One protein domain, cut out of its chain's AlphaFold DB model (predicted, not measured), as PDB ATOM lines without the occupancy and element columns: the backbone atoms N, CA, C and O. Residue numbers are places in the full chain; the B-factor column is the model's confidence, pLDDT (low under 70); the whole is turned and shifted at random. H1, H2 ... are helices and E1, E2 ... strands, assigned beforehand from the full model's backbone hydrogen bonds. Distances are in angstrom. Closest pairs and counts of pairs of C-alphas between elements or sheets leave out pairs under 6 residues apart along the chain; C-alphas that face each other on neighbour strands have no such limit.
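AT A GLANCE: This is residues 407 to 573 of the 821 residues of the protein "Piwi domain-containing protein" of Ignisphaera aggregans (strain DSM 17230 / JCM 13409 / AQ1.S1) (UniProt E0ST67). A strongly twisted sheet of five parallel strands has helix H1 over one face and H2 and H3, side by side, over the opposite face. A long helical hairpin, H4 and H5, makes the longest axis: it opens as a V, with H4 leading away from the sheet and H5 coming back to cross it. The printed part has 167 residues, with five named helices and five named strands in the order E1 H1 E2 E3 H2 E4 H3 E5 H4 H5, a mixed class. The sheet is branched, with pairs E1 and E2, E1 and E3, E1 and E4, E4 and E5. The whole is compact, with a radius of gyration of the C-alphas of 16.4 A and spans of 50 by 42 by 26 A.

IN THESE COORDINATES: E1, residues 408 to 417, begins at C-alpha 408 (8.092, 15.606, 24.232) and is 27.7 A long. H1, residues 422 to 438, is 24.1 A long. E2 is residues 442 to 445 and E3 residues 451 to 454. H2, residues 461 to 477, is 23.9 A long. E4, residues 484 to 490, is followed by H3, residues 494 to 506, and E5, residues 512 to 515. H4, residues 516 to 534, is 27.3 A long. H5, residues 539 to 571, is 46.8 A long and ends at C-alpha 571 (-7.882, 15.906, 25.195).

HOW THE PARTS SIT: E2 and E3 lie on one side of E1, E4 on the other side. N 445 and O 410 are 2.9 A apart, N 452 and O 414 2.8 A, N 487 and O 413 2.8 A. E5 pairs with E4, N 488 and O 512 being 2.9 A apart. E1, H1, E2 and E4, H3, E5 are strand-helix-strand units, two parallel neighbour strands joined through a helix, with right-handed crossovers. H1 runs along the strands at a height over the sheet of 9.1 A. H2 and H3 touch at a shallow tilt of 21 degrees, the same way, closest at the C-alphas of Glu 469 and Ala 499, 6.4 A. H4 only grazes the sheet with residues 516 to 521. H4 and H5 touch, opposite ways at a steep tilt of 43 degrees, closest at the C-alphas of Thr 522 and Leu 549, 6.1 A. H5 is on the sheet, and its residues 550 to 557 touch H1, about perpendicular at 82 degrees, closest at the C-alphas of Phe 436 and Cys 557, 5.8 A. Every O i to N i+4 pair is within hydrogen-bond range in H1, H2, H3 and H4, and 28 of 29 in H5.

THE WHOLE: The C-alphas farthest apart, of Asn 536 and Gly 573, are 53.8 A apart. The printed part has no cut and no long link. Mean pLDDT of the printed part is 92.7; residues 536 to 538 are under 70.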
ATOM      1  N   LYS A 407      10.984  17.063  27.853       95.19
ATOM      2  CA  LYS A 407      11.013  16.678  26.437       95.19
ATOM      3  C   LYS A 407       9.716  15.994  26.032       95.19
ATOM      4  O   LYS A 407       9.191  15.186  26.794       95.19
ATOM      5  N   ILE A 408       9.254  16.273  24.819       95.56
ATOM      6  CA  ILE A 408       8.092  15.606  24.232       95.56
ATOM      7  C   ILE A 408       8.502  14.719  23.065       95.56
ATOM      8  O   ILE A 408       9.482  14.985  22.373       95.56
ATOM      9  N   LYS A 409       7.714  13.674  22.836       96.62
ATOM     10  CA  LYS A 409       7.788  12.854  21.635       96.62
ATOM     11  C   LYS A 409       6.445  12.938  20.922       96.62
ATOM     12  O   LYS A 409       5.421  12.678  21.553       96.62
ATOM     13  N   LEU A 410       6.456  13.311  19.647       96.19
ATOM     14  CA  LEU A 410       5.245  13.440  18.832       96.19
ATOM     15  C   LEU A 410       5.481  12.955  17.403       96.19
ATOM     16  O   LEU A 410       6.614  12.953  16.920       96.19
ATOM     17  N   ILE A 411       4.394  12.585  16.730       97.81
ATOM     18  CA  ILE A 411       4.381  12.261  15.304       97.81
ATOM     19  C   ILE A 411       3.804  13.460  14.550       97.81
ATOM     20  O   ILE A 411       2.690  13.905  14.842       97.81
ATOM     21  N   LEU A 412       4.559  14.005  13.597       96.94
ATOM     22  CA  LEU A 412       4.108  15.136  12.794       96.94
ATOM     23  C   LEU A 412       3.393  14.638  11.545       96.94
ATOM     24  O   LEU A 412       3.966  13.909  10.736       96.94
ATOM     25  N   THR A 413       2.166  15.103  11.365       97.56
ATOM     26  CA  THR A 413       1.411  14.918  10.130       97.56
ATOM     27  C   THR A 413       1.543  16.186   9.300       97.56
ATOM     28  O   THR A 413       1.134  17.263   9.736       97.56
ATOM     29  N   VAL A 414       2.133  16.083   8.111       97.94
ATOM     30  CA  VAL A 414       2.473  17.239   7.276       97.94
ATOM     31  C   VAL A 414       1.499  17.339   6.111       97.94
ATOM     32  O   VAL A 414       1.454  16.462   5.251       97.94
ATOM     33  N   ILE A 415       0.731  18.425   6.063       98.25
ATOM     34  CA  ILE A 415      -0.236  18.704   4.998       98.25
ATOM     35  C   ILE A 415       0.281  19.878   4.166       98.25
ATOM     36  O   ILE A 415       0.603  20.928   4.721       98.25
ATOM     37  N   TYR A 416       0.397  19.715   2.848       97.88
ATOM     38  CA  TYR A 416       1.094  20.685   1.993       97.88
ATOM     39  C   TYR A 416       0.463  20.828   0.593       97.88
ATOM     40  O   TYR A 416      -0.177  19.891   0.114       97.88
ATOM     41  N   PRO A 417       0.615  21.980  -0.089       97.31
ATOM     42  CA  PRO A 417       0.043  22.180  -1.419       97.31
ATOM     43  C   PRO A 417       0.781  21.362  -2.483       97.31
ATOM     44  O   PRO A 417       2.007  21.245  -2.456       97.31
ATOM     45  N   SER A 418       0.049  20.881  -3.487       95.56
ATOM     46  CA  SER A 418       0.582  20.124  -4.631       95.56
ATOM     47  C   SER A 418       1.610  20.890  -5.470       95.56
ATOM     48  O   SER A 418       2.336  20.277  -6.249       95.56
ATOM     49  N   SER A 419       1.697  22.214  -5.313       92.69
ATOM     50  CA  SER A 419       2.717  23.052  -5.948       92.69
ATOM     51  C   SER A 419       4.127  22.844  -5.380       92.69
ATOM     52  O   SER A 419       5.095  23.265  -6.011       92.69
ATOM     53  N   LEU A 420       4.265  22.234  -4.197       94.50
ATOM     54  CA  LEU A 420       5.562  21.947  -3.580       94.50
ATOM     55  C   LEU A 420       6.072  20.559  -3.958       94.50
ATOM     56  O   LEU A 420       5.327  19.574  -3.974       94.50
ATOM     57  N   LYS A 421       7.383  20.455  -4.196       92.88
ATOM     58  CA  LYS A 421       8.020  19.166  -4.477       92.88
ATOM     59  C   LYS A 421       8.268  18.410  -3.177       92.88
ATOM     60  O   LYS A 421       8.823  18.950  -2.223       92.88
ATOM     61  N   ILE A 422       7.959  17.112  -3.172       91.25
ATOM     62  CA  ILE A 422       8.148  16.253  -1.991       91.25
ATOM     63  C   ILE A 422       9.602  16.234  -1.490       91.25
ATOM     64  O   ILE A 422       9.834  16.157  -0.289       91.25
ATOM     65  N   GLY A 423      10.589  16.347  -2.388       91.25
ATOM     66  CA  GLY A 423      12.002  16.421  -2.006       91.25
ATOM     67  C   GLY A 423      12.322  17.659  -1.163       91.25
ATOM     68  O   GLY A 423      12.975  17.542  -0.132       91.25
ATOM     69  N   GLU A 424      11.795  18.822  -1.552       94.06
ATOM     70  CA  GLU A 424      11.979  20.092  -0.831       94.06
ATOM     71  C   GLU A 424      11.314  20.027   0.550       94.06
ATOM     72  O   GLU A 424      11.903  20.423   1.558       94.06
ATOM     73  N   LEU A 425      10.117  19.430   0.611       95.06
ATOM     74  CA  LEU A 425       9.405  19.186   1.864       95.06
ATOM     75  C   LEU A 425      10.210  18.289   2.812       95.06
ATOM     76  O   LEU A 425      10.337  18.611   3.993       95.06
ATOM     77  N   LYS A 426      10.774  17.184   2.308       94.25
ATOM     78  CA  LYS A 426      11.582  16.258   3.115       94.25
ATOM     79  C   LYS A 426      12.795  16.959   3.727       94.25
ATOM     80  O   LYS A 426      13.063  16.765   4.908       94.25
ATOM     81  N   GLU A 427      13.485  17.814   2.975       94.50
ATOM     82  CA  GLU A 427      14.624  18.579   3.507       94.50
ATOM     83  C   GLU A 427      14.213  19.595   4.580       94.50
ATOM     84  O   GLU A 427      14.897  19.745   5.600       94.50
ATOM     85  N   PHE A 428      13.088  20.280   4.372       95.94
ATOM     86  CA  PHE A 428      12.525  21.197   5.360       95.94
ATOM     87  C   PHE A 428      12.153  20.461   6.656       95.94
ATOM     88  O   PHE A 428      12.551  20.890   7.740       95.94
ATOM     89  N   VAL A 429      11.459  19.323   6.554       95.88
ATOM     90  CA  VAL A 429      11.055  18.507   7.709       95.88
ATOM     91  C   VAL A 429      12.270  17.938   8.443       95.88
ATOM     92  O   VAL A 429      12.326  18.021   9.666       95.88
ATOM     93  N   GLN A 430      13.280  17.432   7.731       95.56
ATOM     94  CA  GLN A 430      14.529  16.965   8.347       95.56
ATOM     95  C   GLN A 430      15.237  18.083   9.119       95.56
ATOM     96  O   GLN A 430      15.724  17.869  10.232       95.56
ATOM     97  N   SER A 431      15.263  19.293   8.550       95.50
ATOM     98  CA  SER A 431      15.809  20.465   9.237       95.50
ATOM     99  C   SER A 431      15.001  20.767  10.497       95.50
ATOM    100  O   SER A 431      15.577  20.930  11.569       95.50
ATOM    101  N   LEU A 432      13.670  20.753  10.407       96.38
ATOM    102  CA  LEU A 432      12.787  20.955  11.552       96.38
ATOM    103  C   LEU A 432      13.033  19.921  12.666       96.38
ATOM    104  O   LEU A 432      13.189  20.317  13.819       96.38
ATOM    105  N   GLN A 433      13.134  18.629  12.337       96.75
ATOM    106  CA  GLN A 433      13.431  17.556  13.298       96.75
ATOM    107  C   GLN A 433      14.781  17.776  13.995       96.75
ATOM    108  O   GLN A 433      14.867  17.706  15.223       96.75
ATOM    109  N   SER A 434      15.820  18.093  13.216       95.50
ATOM    110  CA  SER A 434      17.160  18.382  13.735       95.50
ATOM    111  C   SER A 434      17.139  19.569  14.698       95.50
ATOM    112  O   SER A 434      17.601  19.463  15.834       95.50
ATOM    113  N   TYR A 435      16.529  20.687  14.295       95.62
ATOM    114  CA  TYR A 435      16.434  21.876  15.139       95.62
ATOM    115  C   TYR A 435      15.590  21.642  16.394       95.62
ATOM    116  O   TYR A 435      15.983  22.092  17.466       95.62
ATOM    117  N   PHE A 436      14.491  20.892  16.311       96.50
ATOM    118  CA  PHE A 436      13.665  20.562  17.472       96.50
ATOM    119  C   PHE A 436      14.454  19.793  18.546       96.50
ATOM    120  O   PHE A 436      14.402  20.141  19.731       96.50
ATOM    121  N   SER A 437      15.253  18.808  18.122       95.44
ATOM    122  CA  SER A 437      16.138  18.051  19.016       95.44
ATOM    123  C   SER A 437      17.287  18.917  19.553       95.44
ATOM    124  O   SER A 437      17.538  18.936  20.760       95.44
ATOM    125  N   ASN A 438      17.913  19.734  18.695       93.19
ATOM    126  CA  ASN A 438      18.978  20.674  19.079       93.19
ATOM    127  C   ASN A 438      18.497  21.745  20.072       93.19
ATOM    128  O   ASN A 438      19.262  22.198  20.922       93.19
ATOM    129  N   PHE A 439      17.222  22.129  20.001       93.94
ATOM    130  CA  PHE A 439      16.555  23.009  20.964       93.94
ATOM    131  C   PHE A 439      16.092  22.276  22.229       93.94
ATOM    132  O   PHE A 439      15.361  22.847  23.035       93.94
ATOM    133  N   ASN A 440      16.519  21.027  22.427       94.50
ATOM    134  CA  ASN A 440      16.252  20.216  23.611       94.50
ATOM    135  C   ASN A 440      14.749  20.029  23.909       94.50
ATOM    136  O   ASN A 440      14.372  19.779  25.057       94.50
ATOM    137  N   LEU A 441      13.894  20.147  22.884       95.88
ATOM    138  CA  LEU A 441      12.434  20.046  22.999       95.88
ATOM    139  C   LEU A 441      11.952  18.589  23.001       95.88
ATOM    140  O   LEU A 441      10.853  18.302  23.471       95.88
ATOM    141  N   GLY A 442      12.793  17.666  22.530       95.81
ATOM    142  CA  GLY A 442      12.508  16.240  22.414       95.81
ATOM    143  C   GLY A 442      12.641  15.780  20.969       95.81
ATOM    144  O   GLY A 442      13.554  16.231  20.282       95.81
ATOM    145  N   ASP A 443      11.734  14.915  20.518       96.88
ATOM    146  CA  ASP A 443      11.847  14.237  19.227       96.88
ATOM    147  C   ASP A 443      10.552  14.350  18.412       96.88
ATOM    148  O   ASP A 443       9.452  14.085  18.906       96.88
ATOM    149  N   ILE A 444      10.707  14.718  17.139       96.31
ATOM    150  CA  ILE A 444       9.639  14.689  16.140       96.31
ATOM    151  C   ILE A 444       9.873  13.484  15.231       96.31
ATOM    152  O   ILE A 444      10.896  13.401  14.548       96.31
ATOM    153  N   GLU A 445       8.898  12.587  15.165       94.88
ATOM    154  CA  GLU A 445       8.864  11.502  14.187       94.88
ATOM    155  C   GLU A 445       8.000  11.917  12.995       94.88
ATOM    156  O   GLU A 445       6.880  12.394  13.168       94.88
ATOM    157  N   VAL A 446       8.511  11.745  11.776       89.62
ATOM    158  CA  VAL A 446       7.737  11.950  10.544       89.62
ATOM    159  C   VAL A 446       7.941  10.737   9.657       89.62
ATOM    160  O   VAL A 446       9.071  10.433   9.275       89.62
ATOM    161  N   TYR A 447       6.857  10.031   9.348       87.06
ATOM    162  CA  TYR A 447       6.884   8.900   8.428       87.06
ATOM    163  C   TYR A 447       6.459   9.349   7.032       87.06
ATOM    164  O   TYR A 447       5.642  10.254   6.891       87.06
ATOM    165  N   ASP A 448       6.954   8.682   5.989       81.56
ATOM    166  CA  ASP A 448       6.613   9.033   4.602       81.56
ATOM    167  C   ASP A 448       5.094   9.009   4.334       81.56
ATOM    168  O   ASP A 448       4.593   9.815   3.555       81.56
ATOM    169  N   HIS A 449       4.346   8.141   5.026       84.25
ATOM    170  CA  HIS A 449       2.886   8.049   4.929       84.25
ATOM    171  C   HIS A 449       2.121   9.122   5.731       84.25
ATOM    172  O   HIS A 449       0.894   9.126   5.702       84.25
ATOM    173  N   GLU A 450       2.822  10.016   6.435       91.06
ATOM    174  CA  GLU A 450       2.253  11.163   7.164       91.06
ATOM    175  C   GLU A 450       2.359  12.480   6.376       91.06
ATOM    176  O   GLU A 450       1.979  13.540   6.877       91.06
ATOM    177  N   CYS A 451       2.883  12.434   5.148       94.88
ATOM    178  CA  CYS A 451       2.956  13.574   4.240       94.88
ATOM    179  C   CYS A 451       1.787  13.520   3.248       94.88
ATOM    180  O   CYS A 451       1.735  12.648   2.381       94.88
ATOM    181  N   HIS A 452       0.866  14.476   3.346       96.50
ATOM    182  CA  HIS A 452      -0.361  14.511   2.552       96.50
ATOM    183  C   HIS A 452      -0.433  15.784   1.712       96.50
ATOM    184  O   HIS A 452      -0.455  16.897   2.243       96.50
ATOM    185  N   SER A 453      -0.502  15.631   0.391       97.06
ATOM    186  CA  SER A 453      -0.709  16.766  -0.501       97.06
ATOM    187  C   SER A 453      -2.194  17.113  -0.634       97.06
ATOM    188  O   SER A 453      -3.066  16.241  -0.614       97.06
ATOM    189  N   TYR A 454      -2.494  18.397  -0.800       98.00
ATOM    190  CA  TYR A 454      -3.793  18.869  -1.277       98.00
ATOM    191  C   TYR A 454      -3.607  19.590  -2.615       98.00
ATOM    192  O   TYR A 454      -2.609  20.278  -2.824       98.00
ATOM    193  N   SER A 455      -4.561  19.424  -3.533       96.88
ATOM    194  CA  SER A 455      -4.584  20.179  -4.791       96.88
ATOM    195  C   SER A 455      -4.636  21.679  -4.505       96.88
ATOM    196  O   SER A 455      -5.535  22.126  -3.789       96.88
ATOM    197  N   TYR A 456      -3.673  22.431  -5.037       95.50
ATOM    198  CA  TYR A 456      -3.612  23.886  -4.943       95.50
ATOM    199  C   TYR A 456      -3.432  24.504  -6.327       95.50
ATOM    200  O   TYR A 456      -2.405  24.308  -6.977       95.50
ATOM    201  N   ASP A 457      -4.424  25.293  -6.726       90.56
ATOM    202  CA  ASP A 457      -4.414  26.133  -7.914       90.56
ATOM    203  C   ASP A 457      -4.732  27.585  -7.505       90.56
ATOM    204  O   ASP A 457      -5.860  27.873  -7.085       90.56
ATOM    205  N   PRO A 458      -3.771  28.523  -7.630       83.94
ATOM    206  CA  PRO A 458      -4.004  29.945  -7.382       83.94
ATOM    207  C   PRO A 458      -5.147  30.546  -8.215       83.94
ATOM    208  O   PRO A 458      -5.718  31.556  -7.807       83.94
ATOM    209  N   ALA A 459      -5.481  29.962  -9.372       86.31
ATOM    210  CA  ALA A 459      -6.592  30.410 -10.209       86.31
ATOM    211  C   ALA A 459      -7.958  29.889  -9.722       86.31
ATOM    212  O   ALA A 459      -8.979  30.524  -9.988       86.31
ATOM    213  N   ASN A 460      -7.985  28.784  -8.966       89.56
ATOM    214  CA  ASN A 460      -9.202  28.169  -8.437       89.56
ATOM    215  C   ASN A 460      -9.118  27.958  -6.916       89.56
ATOM    216  O   ASN A 460      -8.935  26.850  -6.397       89.56
ATOM    217  N   LEU A 461      -9.305  29.051  -6.171       89.19
ATOM    218  CA  LEU A 461      -9.290  29.014  -4.709       89.19
ATOM    219  C   LEU A 461     -10.363  28.105  -4.102       89.19
ATOM    220  O   LEU A 461     -10.126  27.514  -3.053       89.19
ATOM    221  N   SER A 462     -11.547  28.021  -4.715       90.62
ATOM    222  CA  SER A 462     -12.675  27.268  -4.153       90.62
ATOM    223  C   SER A 462     -12.378  25.769  -4.116       90.62
ATOM    224  O   SER A 462     -12.524  25.113  -3.080       90.62
ATOM    225  N   GLU A 463     -11.881  25.234  -5.233       93.62
ATOM    226  CA  GLU A 463     -11.455  23.839  -5.313       93.62
ATOM    227  C   GLU A 463     -10.254  23.572  -4.400       93.62
ATOM    228  O   GLU A 463     -10.237  22.569  -3.688       93.62
ATOM    229  N   SER A 464      -9.302  24.508  -4.343       95.94
ATOM    230  CA  SER A 464      -8.134  24.410  -3.462       95.94
ATOM    231  C   SER A 464      -8.506  24.347  -1.977       95.94
ATOM    232  O   SER A 464      -7.954  23.535  -1.234       95.94
ATOM    233  N   LEU A 465      -9.461  25.173  -1.535       96.25
ATOM    234  CA  LEU A 465      -9.983  25.158  -0.164       96.25
ATOM    235  C   LEU A 465     -10.718  23.849   0.130       96.25
ATOM    236  O   LEU A 465     -10.427  23.195   1.126       96.25
ATOM    237  N   THR A 466     -11.594  23.417  -0.778       97.38
ATOM    238  CA  THR A 466     -12.335  22.154  -0.631       97.38
ATOM    239  C   THR A 466     -11.385  20.953  -0.549       97.38
ATOM    240  O   THR A 466     -11.586  20.019   0.229       97.38
ATOM    241  N   SER A 467     -10.336  20.964  -1.370       98.12
ATOM    242  CA  SER A 467      -9.276  19.961  -1.381       98.12
ATOM    243  C   SER A 467      -8.519  19.936  -0.050       98.12
ATOM    244  O   SER A 467      -8.391  18.871   0.555       98.12
ATOM    245  N   LEU A 468      -8.106  21.103   0.457       98.38
ATOM    246  CA  LEU A 468      -7.465  21.240   1.767       98.38
ATOM    247  C   LEU A 468      -8.344  20.689   2.898       98.38
ATOM    248  O   LEU A 468      -7.876  19.870   3.685       98.38
ATOM    249  N   GLU A 469      -9.610  21.102   2.964       98.19
ATOM    250  CA  GLU A 469     -10.562  20.670   3.995       98.19
ATOM    251  C   GLU A 469     -10.726  19.148   4.003       98.19
ATOM    252  O   GLU A 469     -10.593  18.514   5.052       98.19
ATOM    253  N   ARG A 470     -10.929  18.539   2.824       98.00
ATOM    254  CA  ARG A 470     -11.032  17.077   2.695       98.00
ATOM    255  C   ARG A 470      -9.750  16.374   3.117       98.00
ATOM    256  O   ARG A 470      -9.840  15.333   3.769       98.00
ATOM    257  N   THR A 471      -8.584  16.894   2.737       98.25
ATOM    258  CA  THR A 471      -7.296  16.301   3.118       98.25
ATOM    259  C   THR A 471      -7.117  16.353   4.631       98.25
ATOM    260  O   THR A 471      -6.882  15.311   5.234       98.25
ATOM    261  N   ILE A 472      -7.334  17.507   5.270       98.00
ATOM    262  CA  ILE A 472      -7.251  17.632   6.735       98.00
ATOM    263  C   ILE A 472      -8.240  16.684   7.415       98.00
ATOM    264  O   ILE A 472      -7.853  15.945   8.320       98.00
ATOM    265  N   GLN A 473      -9.498  16.665   6.968       97.06
ATOM    266  CA  GLN A 473     -10.533  15.821   7.558       97.06
ATOM    267  C   GLN A 473     -10.156  14.340   7.501       97.06
ATOM    268  O   GLN A 473     -10.150  13.681   8.539       97.06
ATOM    269  N   LYS A 474      -9.824  13.828   6.309       96.44
ATOM    270  CA  LYS A 474      -9.472  12.414   6.108       96.44
ATOM    271  C   LYS A 474      -8.225  12.029   6.886       96.44
ATOM    272  O   LYS A 474      -8.174  10.951   7.471       96.44
ATOM    273  N   THR A 475      -7.223  12.903   6.884       95.56
ATOM    274  CA  THR A 475      -5.953  12.629   7.541       95.56
ATOM    275  C   THR A 475      -6.100  12.600   9.061       95.56
ATOM    276  O   THR A 475      -5.530  11.715   9.688       95.56
ATOM    277  N   LEU A 476      -6.853  13.524   9.664       96.06
ATOM    278  CA  LEU A 476      -6.955  13.628  11.126       96.06
ATOM    279  C   LEU A 476      -8.000  12.696  11.750       96.06
ATOM    280  O   LEU A 476      -7.884  12.361  12.924       96.06
ATOM    281  N   GLU A 477      -8.997  12.244  10.989       94.06
ATOM    282  CA  GLU A 477     -10.085  11.384  11.482       94.06
ATOM    283  C   GLU A 477      -9.617  10.048  12.074       94.06
ATOM    284  O   GLU A 477     -10.262   9.517  12.974       94.06
ATOM    285  N   VAL A 478      -8.484   9.526  11.608       92.25
ATOM    286  CA  VAL A 478      -7.924   8.236  12.046       92.25
ATOM    287  C   VAL A 478      -6.740   8.380  13.010       92.25
ATOM    288  O   VAL A 478      -6.054   7.397  13.293       92.25
ATOM    289  N   ARG A 479      -6.443   9.597  13.483       94.69
ATOM    290  CA  ARG A 479      -5.250   9.885  14.294       94.69
ATOM    291  C   ARG A 479      -5.599  10.157  15.746       94.69
ATOM    292  O   ARG A 479      -6.625  10.745  16.060       94.69
ATOM    293  N   ASP A 480      -4.691   9.754  16.627       94.50
ATOM    294  CA  ASP A 480      -4.795  10.006  18.061       94.50
ATOM    295  C   ASP A 480      -4.195  11.382  18.414       94.50
ATOM    296  O   ASP A 480      -2.980  11.573  18.255       94.50
ATOM    297  N   PRO A 481      -4.991  12.335  18.932       93.62
ATOM    298  CA  PRO A 481      -4.502  13.658  19.311       93.62
ATOM    299  C   PRO A 481      -3.526  13.649  20.501       93.62
ATOM    300  O   PRO A 481      -2.897  14.671  20.769       93.62
ATOM    301  N   HIS A 482      -3.320  12.528  21.196       94.06
ATOM    302  CA  HIS A 482      -2.273  12.423  22.225       94.06
ATOM    303  C   HIS A 482      -0.879  12.160  21.644       94.06
ATOM    304  O   HIS A 482       0.119  12.287  22.358       94.06
ATOM    305  N   ARG A 483      -0.795  11.772  20.364       95.44
ATOM    306  CA  ARG A 483       0.460  11.387  19.695       95.44
ATOM    307  C   ARG A 483       0.743  12.181  18.428       95.44
ATOM    308  O   ARG A 483       1.911  12.422  18.133       95.44
ATOM    309  N   TYR A 484      -0.296  12.557  17.689       97.31
ATOM    310  CA  TYR A 484      -0.181  13.200  16.383       97.31
ATOM    311  C   TYR A 484      -0.396  14.712  16.468       97.31
ATOM    312  O   TYR A 484      -1.260  15.191  17.208       97.31
ATOM    313  N   PHE A 485       0.360  15.467  15.672       97.75
ATOM    314  CA  PHE A 485       0.215  16.916  15.559       97.75
ATOM    315  C   PHE A 485       0.302  17.376  14.094       97.75
ATOM    316  O   PHE A 485       1.276  17.040  13.413       97.75
ATOM    317  N   PRO A 486      -0.677  18.142  13.582       97.88
ATOM    318  CA  PRO A 486      -0.645  18.616  12.207       97.88
ATOM    319  C   PRO A 486       0.221  19.869  12.022       97.88
ATOM    320  O   PRO A 486       0.011  20.909  12.658       97.88
ATOM    321  N   LEU A 487       1.139  19.787  11.058       98.25
ATOM    322  CA  LEU A 487       1.824  20.918  10.439       98.25
ATOM    323  C   LEU A 487       1.225  21.148   9.047       98.25
ATOM    324  O   LEU A 487       1.305  20.272   8.190       98.25
ATOM    325  N   ILE A 488       0.642  22.320   8.808       98.25
ATOM    326  CA  ILE A 488      -0.082  22.613   7.566       98.25
ATOM    327  C   ILE A 488       0.578  23.799   6.863       98.25
ATOM    328  O   ILE A 488       0.642  24.902   7.409       98.25
ATOM    329  N   ILE A 489       1.068  23.579   5.646       98.25
ATOM    330  CA  ILE A 489       1.628  24.632   4.796       98.25
ATOM    331  C   ILE A 489       0.496  25.216   3.951       98.25
ATOM    332  O   ILE A 489      -0.198  24.468   3.266       98.25
ATOM    333  N   ILE A 490       0.311  26.536   3.992       96.75
ATOM    334  CA  ILE A 490      -0.782  27.230   3.294       96.75
ATOM    335  C   ILE A 490      -0.288  28.470   2.537       96.75
ATOM    336  O   ILE A 490       0.708  29.076   2.933       96.75
ATOM    337  N   PRO A 491      -0.967  28.901   1.460       90.19
ATOM    338  CA  PRO A 491      -0.729  30.219   0.879       90.19
ATOM    339  C   PRO A 491      -1.116  31.329   1.867       90.19
ATOM    340  O   PRO A 491      -1.998  31.140   2.707       90.19
ATOM    341  N   ASP A 492      -0.505  32.508   1.727       84.94
ATOM    342  CA  ASP A 492      -0.865  33.684   2.524       84.94
ATOM    343  C   ASP A 492      -2.244  34.226   2.101       84.94
ATOM    344  O   ASP A 492      -2.385  35.043   1.179       84.94
ATOM    345  N   ASN A 493      -3.280  33.642   2.710       84.88
ATOM    346  CA  ASN A 493      -4.689  33.925   2.480       84.88
ATOM    347  C   ASN A 493      -5.522  33.540   3.721       84.88
ATOM    348  O   ASN A 493      -5.490  32.405   4.200       84.88
ATOM    349  N   GLU A 494      -6.337  34.478   4.208       83.00
ATOM    350  CA  GLU A 494      -7.157  34.298   5.414       83.00
ATOM    351  C   GLU A 494      -8.151  33.122   5.322       83.00
ATOM    352  O   GLU A 494      -8.453  32.490   6.336       83.00
ATOM    353  N   LYS A 495      -8.659  32.795   4.125       88.44
ATOM    354  CA  LYS A 495      -9.594  31.671   3.938       88.44
ATOM    355  C   LYS A 495      -8.915  30.329   4.211       88.44
ATOM    356  O   LYS A 495      -9.509  29.484   4.872       88.44
ATOM    357  N   PHE A 496      -7.663  30.163   3.777       94.62
ATOM    358  CA  PHE A 496      -6.878  28.952   4.042       94.62
ATOM    359  C   PHE A 496      -6.534  28.827   5.525       94.62
ATOM    360  O   PHE A 496      -6.643  27.736   6.086       94.62
ATOM    361  N   TYR A 497      -6.189  29.945   6.175       92.75
ATOM    362  CA  TYR A 497      -6.004  29.991   7.627       92.75
ATOM    363  C   TYR A 497      -7.264  29.512   8.358       92.75
ATOM    364  O   TYR A 497      -7.180  28.621   9.207       92.75
ATOM    365  N   LYS A 498      -8.431  30.068   7.994       93.50
ATOM    366  CA  LYS A 498      -9.719  29.706   8.596       93.50
ATOM    367  C   LYS A 498     -10.007  28.216   8.428       93.50
ATOM    368  O   LYS A 498     -10.146  27.531   9.436       93.50
ATOM    369  N   ALA A 499     -10.046  27.733   7.186       96.06
ATOM    370  CA  ALA A 499     -10.377  26.346   6.868       96.06
ATOM    371  C   ALA A 499      -9.450  25.364   7.600       96.06
ATOM    372  O   ALA A 499      -9.908  24.407   8.221       96.06
ATOM    373  N   SER A 500      -8.144  25.655   7.623       96.94
ATOM    374  CA  SER A 500      -7.164  24.797   8.294       96.94
ATOM    375  C   SER A 500      -7.398  24.692   9.797       96.94
ATOM    376  O   SER A 500      -7.333  23.601  10.366       96.94
ATOM    377  N   LYS A 501      -7.652  25.826  10.462       95.94
ATOM    378  CA  LYS A 501      -7.895  25.864  11.909       95.94
ATOM    379  C   LYS A 501      -9.247  25.270  12.281       95.94
ATOM    380  O   LYS A 501      -9.331  24.550  13.271       95.94
ATOM    381  N   GLU A 502     -10.277  25.557  11.496       95.38
ATOM    382  CA  GLU A 502     -11.640  25.087  11.724       95.38
ATOM    383  C   GLU A 502     -11.728  23.563  11.633       95.38
ATOM    384  O   GLU A 502     -12.106  22.917  12.614       95.38
ATOM    385  N   VAL A 503     -11.278  22.972  10.521       96.56
ATOM    386  CA  VAL A 503     -11.359  21.519  10.309       96.56
ATOM    387  C   VAL A 503     -10.493  20.754  11.315       96.56
ATOM    388  O   VAL A 503     -10.945  19.752  11.872       96.56
ATOM    389  N   ALA A 504      -9.277  21.234  11.607       96.19
ATOM    390  CA  ALA A 504      -8.420  20.607  12.616       96.19
ATOM    391  C   ALA A 504      -9.061  20.645  14.014       96.19
ATOM    392  O   ALA A 504      -9.142  19.616  14.690       96.19
ATOM    393  N   SER A 505      -9.597  21.803  14.418       94.00
ATOM    394  CA  SER A 505     -10.231  21.976  15.730       94.00
ATOM    395  C   SER A 505     -11.490  21.115  15.892       94.00
ATOM    396  O   SER A 505     -11.676  20.473  16.933       94.00
ATOM    397  N   MET A 506     -12.316  20.996  14.842       92.12
ATOM    398  CA  MET A 506     -13.475  20.089  14.828       92.12
ATOM    399  C   MET A 506     -13.082  18.629  15.080       92.12
ATOM    400  O   MET A 506     -13.833  17.888  15.713       92.12
ATOM    401  N   LYS A 507     -11.885  18.222  14.642       92.38
ATOM    402  CA  LYS A 507     -11.324  16.886  14.884       92.38
ATOM    403  C   LYS A 507     -10.546  16.769  16.205       92.38
ATOM    404  O   LYS A 507     -10.008  15.710  16.491       92.38
ATOM    405  N   GLY A 508     -10.526  17.811  17.040       91.12
ATOM    406  CA  GLY A 508      -9.842  17.803  18.340       91.12
ATOM    407  C   GLY A 508      -8.338  18.075  18.281       91.12
ATOM    408  O   GLY A 508      -7.645  17.838  19.272       91.12
ATOM    409  N   PHE A 509      -7.850  18.596  17.155       95.44
ATOM    410  CA  PHE A 509      -6.447  18.933  16.951       95.44
ATOM    411  C   PHE A 509      -6.214  20.443  17.010       95.44
ATOM    412  O   PHE A 509      -6.961  21.243  16.443       95.44
ATOM    413  N   HIS A 510      -5.116  20.828  17.650       95.31
ATOM    414  CA  HIS A 510      -4.441  22.088  17.376       95.31
ATOM    415  C   HIS A 510      -3.596  21.924  16.105       95.31
ATOM    416  O   HIS A 510      -3.455  20.825  15.583       95.31
ATOM    417  N   SER A 511      -3.038  23.008  15.570       95.94
ATOM    418  CA  SER A 511      -2.208  22.929  14.361       95.94
ATOM    419  C   SER A 511      -1.138  24.007  14.320       95.94
ATOM    420  O   SER A 511      -1.380  25.138  14.748       95.94
ATOM    421  N   GLN A 512       0.021  23.690  13.745       97.19
ATOM    422  CA  GLN A 512       1.001  24.698  13.346       97.19
ATOM    423  C   GLN A 512       0.801  25.015  11.865       97.19
ATOM    424  O   GLN A 512       0.857  24.121  11.025       97.19
ATOM    425  N   LEU A 513       0.580  26.289  11.542       97.00
ATOM    426  CA  LEU A 513       0.496  26.744  10.156       97.00
ATOM    427  C   LEU A 513       1.829  27.359   9.728       97.00
ATOM    428  O   LEU A 513       2.482  28.036  10.526       97.00
ATOM    429  N   VAL A 514       2.222  27.131   8.478       96.94
ATOM    430  CA  VAL A 514       3.402  27.748   7.858       96.94
ATOM    431  C   VAL A 514       2.975  28.358   6.531       96.94
ATOM    432  O   VAL A 514       2.439  27.666   5.669       96.94
ATOM    433  N   ASN A 515       3.211  29.657   6.355       94.19
ATOM    434  CA  ASN A 515       2.935  30.306   5.080       94.19
ATOM    435  C   ASN A 515       3.905  29.797   4.007       94.19
ATOM    436  O   ASN A 515       5.081  29.553   4.285       94.19
ATOM    437  N   LEU A 516       3.425  29.694   2.768       92.31
ATOM    438  CA  LEU A 516       4.217  29.238   1.626       92.31
ATOM    439  C   LEU A 516       5.483  30.088   1.433       92.31
ATOM    440  O   LEU A 516       6.555  29.545   1.192       92.31
ATOM    441  N   ASP A 517       5.386  31.402   1.640       89.06
ATOM    442  CA  ASP A 517       6.531  32.316   1.564       89.06
ATOM    443  C   ASP A 517       7.565  32.035   2.661       89.06
ATOM    444  O   ASP A 517       8.770  32.035   2.406       89.06
ATOM    445  N   THR A 518       7.107  31.728   3.881       91.12
ATOM    446  CA  THR A 518       7.985  31.319   4.983       91.12
ATOM    447  C   THR A 518       8.680  30.004   4.654       91.12
ATOM    448  O   THR A 518       9.896  29.918   4.807       91.12
ATOM    449  N   PHE A 519       7.941  29.010   4.153       95.50
ATOM    450  CA  PHE A 519       8.508  27.737   3.709       95.50
ATOM    451  C   PHE A 519       9.586  27.950   2.638       95.50
ATOM    452  O   PHE A 519      10.711  27.478   2.799       95.50
ATOM    453  N   ASN A 520       9.270  28.715   1.588       93.06
ATOM    454  CA  ASN A 520      10.185  28.991   0.481       93.06
ATOM    455  C   ASN A 520      11.457  29.692   0.969       93.06
ATOM    456  O   ASN A 520      12.559  29.268   0.628       93.06
ATOM    457  N   LYS A 521      11.318  30.706   1.832       92.38
ATOM    458  CA  LYS A 521      12.452  31.421   2.433       92.38
ATOM    459  C   LYS A 521      13.316  30.502   3.303       92.38
ATOM    460  O   LYS A 521      14.543  30.544   3.227       92.38
ATOM    461  N   THR A 522      12.697  29.640   4.112       93.56
ATOM    462  CA  THR A 522      13.413  28.632   4.907       93.56
ATOM    463  C   THR A 522      14.180  27.661   4.007       93.56
ATOM    464  O   THR A 522      15.359  27.403   4.252       93.56
ATOM    465  N   PHE A 523      13.541  27.151   2.954       93.94
ATOM    466  CA  PHE A 523      14.165  26.223   2.016       93.94
ATOM    467  C   PHE A 523      15.316  26.869   1.233       93.94
ATOM    468  O   PHE A 523      16.368  26.255   1.057       93.94
ATOM    469  N   GLU A 524      15.173  28.134   0.839       94.25
ATOM    470  CA  GLU A 524      16.239  28.905   0.202       94.25
ATOM    471  C   GLU A 524      17.486  28.995   1.095       94.25
ATOM    472  O   GLU A 524      18.603  28.766   0.622       94.25
ATOM    473  N   TYR A 525      17.314  29.252   2.398       93.75
ATOM    474  CA  TYR A 525      18.431  29.241   3.346       93.75
ATOM    475  C   TYR A 525      19.077  27.860   3.472       93.75
ATOM    476  O   TYR A 525      20.305  27.770   3.431       93.75
ATOM    477  N   ILE A 526      18.284  26.786   3.562       94.31
ATOM    478  CA  ILE A 526      18.798  25.404   3.601       94.31
ATOM    479  C   ILE A 526      19.656  25.119   2.361       94.31
ATOM    480  O   ILE A 526      20.785  24.634   2.479       94.31
ATOM    481  N   LYS A 527      19.152  25.472   1.175       93.75
ATOM    482  CA  LYS A 527      19.856  25.281  -0.095       93.75
ATOM    483  C   LYS A 527      21.168  26.067  -0.137       93.75
ATOM    484  O   LYS A 527      22.211  25.481  -0.421       93.75
ATOM    485  N   LYS A 528      21.137  27.360   0.208       91.81
ATOM    486  CA  LYS A 528      22.330  28.225   0.249       91.81
ATOM    487  C   LYS A 528      23.391  27.693   1.215       91.81
ATOM    488  O   LYS A 528      24.568  27.669   0.869       91.81
ATOM    489  N   ILE A 529      22.992  27.213   2.394       90.25
ATOM    490  CA  ILE A 529      23.921  26.618   3.368       90.25
ATOM    491  C   ILE A 529      24.597  25.368   2.780       90.25
ATOM    492  O   ILE A 529      25.824  25.283   2.802       90.25
ATOM    493  N   LYS A 530      23.834  24.447   2.175       88.88
ATOM    494  CA  LYS A 530      24.382  23.239   1.523       88.88
ATOM    495  C   LYS A 530      25.307  23.563   0.344       88.88
ATOM    496  O   LYS A 530      26.298  22.870   0.115       88.88
ATOM    497  N   GLU A 531      24.992  24.594  -0.435       88.12
ATOM    498  CA  GLU A 531      25.854  25.057  -1.529       88.12
ATOM    499  C   GLU A 531      27.178  25.630  -1.009       88.12
ATOM    500  O   GLU A 531      28.234  25.350  -1.581       88.12
ATOM    501  N   LEU A 532      27.140  26.376   0.099       85.94
ATOM    502  CA  LEU A 532      28.333  26.907   0.758       85.94
ATOM    503  C   LEU A 532      29.207  25.804   1.364       85.94
ATOM    504  O   LEU A 532      30.431  25.900   1.284       85.94
ATOM    505  N   GLU A 533      28.615  24.737   1.910       82.81
ATOM    506  CA  GLU A 533      29.357  23.567   2.407       82.81
ATOM    507  C   GLU A 533      30.218  22.916   1.320       82.81
ATOM    508  O   GLU A 533      31.353  22.524   1.581       82.81
ATOM    509  N   LYS A 534      29.722  22.880   0.078       83.06
ATOM    510  CA  LYS A 534      30.450  22.321  -1.071       83.06
ATOM    511  C   LYS A 534      31.587  23.216  -1.576       83.06
ATOM    512  O   LYS A 534      32.450  22.734  -2.302       83.06
ATOM    513  N   ARG A 535      31.585  24.512  -1.237       76.38
ATOM    514  CA  ARG A 535      32.484  25.536  -1.811       76.38
ATOM    515  C   ARG A 535      33.606  26.010  -0.874       76.38
ATOM    516  O   ARG A 535      34.315  26.938  -1.240       76.38
ATOM    517  N   ASN A 536      33.798  25.371   0.284       65.50
ATOM    518  CA  ASN A 536      34.817  25.713   1.295       65.50
ATOM    519  C   ASN A 536      34.715  27.196   1.770       65.50
ATOM    520  O   ASN A 536      35.437  28.073   1.295       65.50
ATOM    521  N   PRO A 537      33.757  27.519   2.660       61.94
ATOM    522  CA  PRO A 537      33.182  28.864   2.778       61.94
ATOM    523  C   PRO A 537      34.003  29.871   3.602       61.94
ATOM    524  O   PRO A 537      34.743  29.521   4.521       61.94
ATOM    525  N   LYS A 538      33.733  31.171   3.385       65.56
ATOM    526  CA  LYS A 538      33.982  32.215   4.396       65.56
ATOM    527  C   LYS A 538      33.054  31.956   5.593       65.56
ATOM    528  O   LYS A 538      31.843  32.139   5.485       65.56
ATOM    529  N   ALA A 539      33.610  31.581   6.747       75.12
ATOM    530  CA  ALA A 539      32.861  31.173   7.949       75.12
ATOM    531  C   ALA A 539      31.772  32.168   8.418       75.12
ATOM    532  O   ALA A 539      30.800  31.773   9.058       75.12
ATOM    533  N   LYS A 540      31.917  33.461   8.093       80.75
ATOM    534  CA  LYS A 540      30.983  34.522   8.495       80.75
ATOM    535  C   LYS A 540      29.629  34.439   7.778       80.75
ATOM    536  O   LYS A 540      28.607  34.556   8.439       80.75
ATOM    537  N   GLU A 541      29.618  34.223   6.462       82.56
ATOM    538  CA  GLU A 541      28.387  34.212   5.652       82.56
ATOM    539  C   GLU A 541      27.501  33.010   5.992       82.56
ATOM    540  O   GLU A 541      26.312  33.165   6.269       82.56
ATOM    541  N   ARG A 542      28.112  31.822   6.086       84.38
ATOM    542  CA  ARG A 542      27.439  30.596   6.530       84.38
ATOM    543  C   ARG A 542      26.771  30.789   7.893       84.38
ATOM    544  O   ARG A 542      25.592  30.493   8.040       84.38
ATOM    545  N   LYS A 543      27.502  31.341   8.866       85.12
ATOM    546  CA  LYS A 543      26.984  31.582  10.218       85.12
ATOM    547  C   LYS A 543      25.803  32.556  10.222       85.12
ATOM    548  O   LYS A 543      24.866  32.369  10.991       85.12
ATOM    549  N   THR A 544      25.823  33.587   9.374       85.19
ATOM    550  CA  THR A 544      24.685  34.507   9.221       85.19
ATOM    551  C   THR A 544      23.443  33.775   8.712       85.19
ATOM    552  O   THR A 544      22.374  33.920   9.304       85.19
ATOM    553  N   LEU A 545      23.583  32.942   7.676       87.00
ATOM    554  CA  LEU A 545      22.473  32.153   7.128       87.00
ATOM    555  C   LEU A 545      21.948  31.113   8.125       87.00
ATOM    556  O   LEU A 545      20.738  30.982   8.282       87.00
ATOM    557  N   GLU A 546      22.834  30.413   8.838       88.38
ATOM    558  CA  GLU A 546      22.455  29.461   9.891       88.38
ATOM    559  C   GLU A 546      21.697  30.152  11.030       88.38
ATOM    560  O   GLU A 546      20.691  29.630  11.505       88.38
ATOM    561  N   ASN A 547      22.113  31.358  11.428       85.00
ATOM    562  CA  ASN A 547      21.390  32.145  12.426       85.00
ATOM    563  C   ASN A 547      20.001  32.576  11.924       85.00
ATOM    564  O   ASN A 547      19.034  32.521  12.687       85.00
ATOM    565  N   ALA A 548      19.886  32.994  10.659       86.69
ATOM    566  CA  ALA A 548      18.607  33.375  10.055       86.69
ATOM    567  C   ALA A 548      17.650  32.173   9.953       86.69
ATOM    568  O   ALA A 548      16.492  32.261  10.369       86.69
ATOM    569  N   LEU A 549      18.158  31.030   9.481       91.75
ATOM    570  CA  LEU A 549      17.430  29.763   9.424       91.75
ATOM    571  C   LEU A 549      16.989  29.309  10.822       91.75
ATOM    572  O   LEU A 549      15.814  29.005  11.032       91.75
ATOM    573  N   GLY A 550      17.913  29.317  11.785       90.00
ATOM    574  CA  GLY A 550      17.642  28.964  13.173       90.00
ATOM    575  C   GLY A 550      16.592  29.870  13.813       90.00
ATOM    576  O   GLY A 550      15.750  29.376  14.559       90.00
ATOM    577  N   SER A 551      16.571  31.165  13.476       87.00
ATOM    578  CA  SER A 551      15.524  32.087  13.934       87.00
ATOM    579  C   SER A 551      14.141  31.654  13.443       87.00
ATOM    580  O   SER A 551      13.241  31.512  14.270       87.00
ATOM    581  N   LEU A 552      13.976  31.388  12.140       90.38
ATOM    582  CA  LEU A 552      12.693  30.957  11.564       90.38
ATOM    583  C   LEU A 552      12.226  29.613  12.139       90.38
ATOM    584  O   LEU A 552      11.090  29.483  12.596       90.38
ATOM    585  N   LEU A 553      13.116  28.616  12.165       95.25
ATOM    586  CA  LEU A 553      12.775  27.283  12.667       95.25
ATOM    587  C   LEU A 553      12.495  27.281  14.175       95.25
ATOM    588  O   LEU A 553      11.689  26.472  14.628       95.25
ATOM    589  N   SER A 554      13.098  28.187  14.954       93.50
ATOM    590  CA  SER A 554      12.834  28.286  16.397       93.50
ATOM    591  C   SER A 554      11.397  28.692  16.724       93.50
ATOM    592  O   SER A 554      10.833  28.193  17.696       93.50
ATOM    593  N   GLU A 555      10.776  29.541  15.906       91.38
ATOM    594  CA  GLU A 555       9.378  29.939  16.096       91.38
ATOM    595  C   GLU A 555       8.425  28.802  15.716       91.38
ATOM    596  O   GLU A 555       7.495  28.504  16.465       91.38
ATOM    597  N   ILE A 556       8.709  28.093  14.615       96.31
ATOM    598  CA  ILE A 556       7.928  26.918  14.196       96.31
ATOM    599  C   ILE A 556       8.025  25.807  15.254       96.31
ATOM    600  O   ILE A 556       7.003  25.264  15.670       96.31
ATOM    601  N   CYS A 557       9.232  25.502  15.743       97.25
ATOM    602  CA  CYS A 557       9.445  24.507  16.800       97.25
ATOM    603  C   CYS A 557       8.742  24.898  18.108       97.25
ATOM    604  O   CYS A 557       8.118  24.049  18.744       97.25
ATOM    605  N   GLY A 558       8.830  26.174  18.502       96.06
ATOM    606  CA  GLY A 558       8.156  26.698  19.689       96.06
ATOM    607  C   GLY A 558       6.638  26.572  19.599       96.06
ATOM    608  O   GLY A 558       6.005  26.144  20.564       96.06
ATOM    609  N   GLY A 559       6.072  26.883  18.431       96.38
ATOM    610  CA  GLY A 559       4.650  26.715  18.155       96.38
ATOM    611  C   GLY A 559       4.201  25.258  18.223       96.38
ATOM    612  O   GLY A 559       3.284  24.955  18.981       96.38
ATOM    613  N   ILE A 560       4.898  24.339  17.544       97.88
ATOM    614  CA  ILE A 560       4.608  22.892  17.617       97.88
ATOM    615  C   ILE A 560       4.625  22.405  19.070       97.88
ATOM    616  O   ILE A 560       3.688  21.748  19.516       97.88
ATOM    617  N   TYR A 561       5.675  22.750  19.820       97.75
ATOM    618  CA  TYR A 561       5.851  22.291  21.195       97.75
ATOM    619  C   TYR A 561       4.734  22.790  22.125       97.75
ATOM    620  O   TYR A 561       4.114  21.995  22.835       97.75
ATOM    621  N   ALA A 562       4.461  24.100  22.118       96.75
ATOM    622  CA  ALA A 562       3.459  24.695  22.999       96.75
ATOM    623  C   ALA A 562       2.037  24.226  22.648       96.75
ATOM    624  O   ALA A 562       1.286  23.829  23.538       96.75
ATOM    625  N   GLU A 563       1.680  24.224  21.361       96.06
ATOM    626  CA  GLU A 563       0.348  23.826  20.895       96.06
ATOM    627  C   GLU A 563       0.074  22.337  21.141       96.06
ATOM    628  O   GLU A 563      -1.029  21.987  21.556       96.06
ATOM    629  N   PHE A 564       1.066  21.457  20.957       97.12
ATOM    630  CA  PHE A 564       0.894  20.027  21.228       97.12
ATOM    631  C   PHE A 564       0.663  19.735  22.716       97.12
ATOM    632  O   PHE A 564      -0.187  18.916  23.061       97.12
ATOM    633  N   LEU A 565       1.366  20.428  23.621       96.19
ATOM    634  CA  LEU A 565       1.135  20.289  25.064       96.19
ATOM    635  C   LEU A 565      -0.269  20.747  25.476       96.19
ATOM    636  O   LEU A 565      -0.918  20.097  26.303       96.19
ATOM    637  N   ILE A 566      -0.748  21.850  24.891       95.06
ATOM    638  CA  ILE A 566      -2.114  22.338  25.116       95.06
ATOM    639  C   ILE A 566      -3.119  21.316  24.576       95.06
ATOM    640  O   ILE A 566      -4.010  20.908  25.321       95.06
ATOM    641  N   GLN A 567      -2.936  20.843  23.339       94.50
ATOM    642  CA  GLN A 567      -3.773  19.812  22.719       94.50
ATOM    643  C   GLN A 567      -3.879  18.572  23.606       94.50
ATOM    644  O   GLN A 567      -4.988  18.107  23.869       94.50
ATOM    645  N   LYS A 568      -2.748  18.054  24.093       93.88
ATOM    646  CA  LYS A 568      -2.719  16.874  24.958       93.88
ATOM    647  C   LYS A 568      -3.528  17.096  26.236       93.88
ATOM    648  O   LYS A 568      -4.442  16.329  26.512       93.88
ATOM    649  N   SER A 569      -3.271  18.199  26.942       92.62
ATOM    650  CA  SER A 569      -3.982  18.533  28.187       92.62
ATOM    651  C   SER A 569      -5.498  18.656  27.967       92.62
ATOM    652  O   SER A 569      -6.297  18.163  28.756       92.62
ATOM    653  N   LYS A 570      -5.913  19.292  26.860       90.44
ATOM    654  CA  LYS A 570      -7.335  19.464  26.528       90.44
ATOM    655  C   LYS A 570      -8.021  18.146  26.178       90.44
ATOM    656  O   LYS A 570      -9.168  17.956  26.569       90.44
ATOM    657  N   ASN A 571      -7.339  17.236  25.483       90.00
ATOM    658  CA  ASN A 571      -7.882  15.906  25.195       90.00
ATOM    659  C   ASN A 571      -7.941  15.012  26.448       90.00
ATOM    660  O   ASN A 571      -8.831  14.173  26.548       90.00
ATOM    661  N   GLU A 572      -7.076  15.254  27.436       90.19
ATOM    662  CA  GLU A 572      -7.116  14.612  28.759       90.19
ATOM    663  C   GLU A 572      -8.170  15.230  29.705       90.19
ATOM    664  O   GLU A 572      -8.382  14.726  30.808       90.19
ATOM    665  N   GLY A 573      -8.841  16.318  29.301       87.00
ATOM    666  CA  GLY A 573      -9.808  17.038  30.139       87.00
ATOM    667  C   GLY A 573      -9.169  17.782  31.318       87.00
ATOM    668  O   GLY A 573      -9.851  18.095  32.294       87.00
TER     669      GLY A 573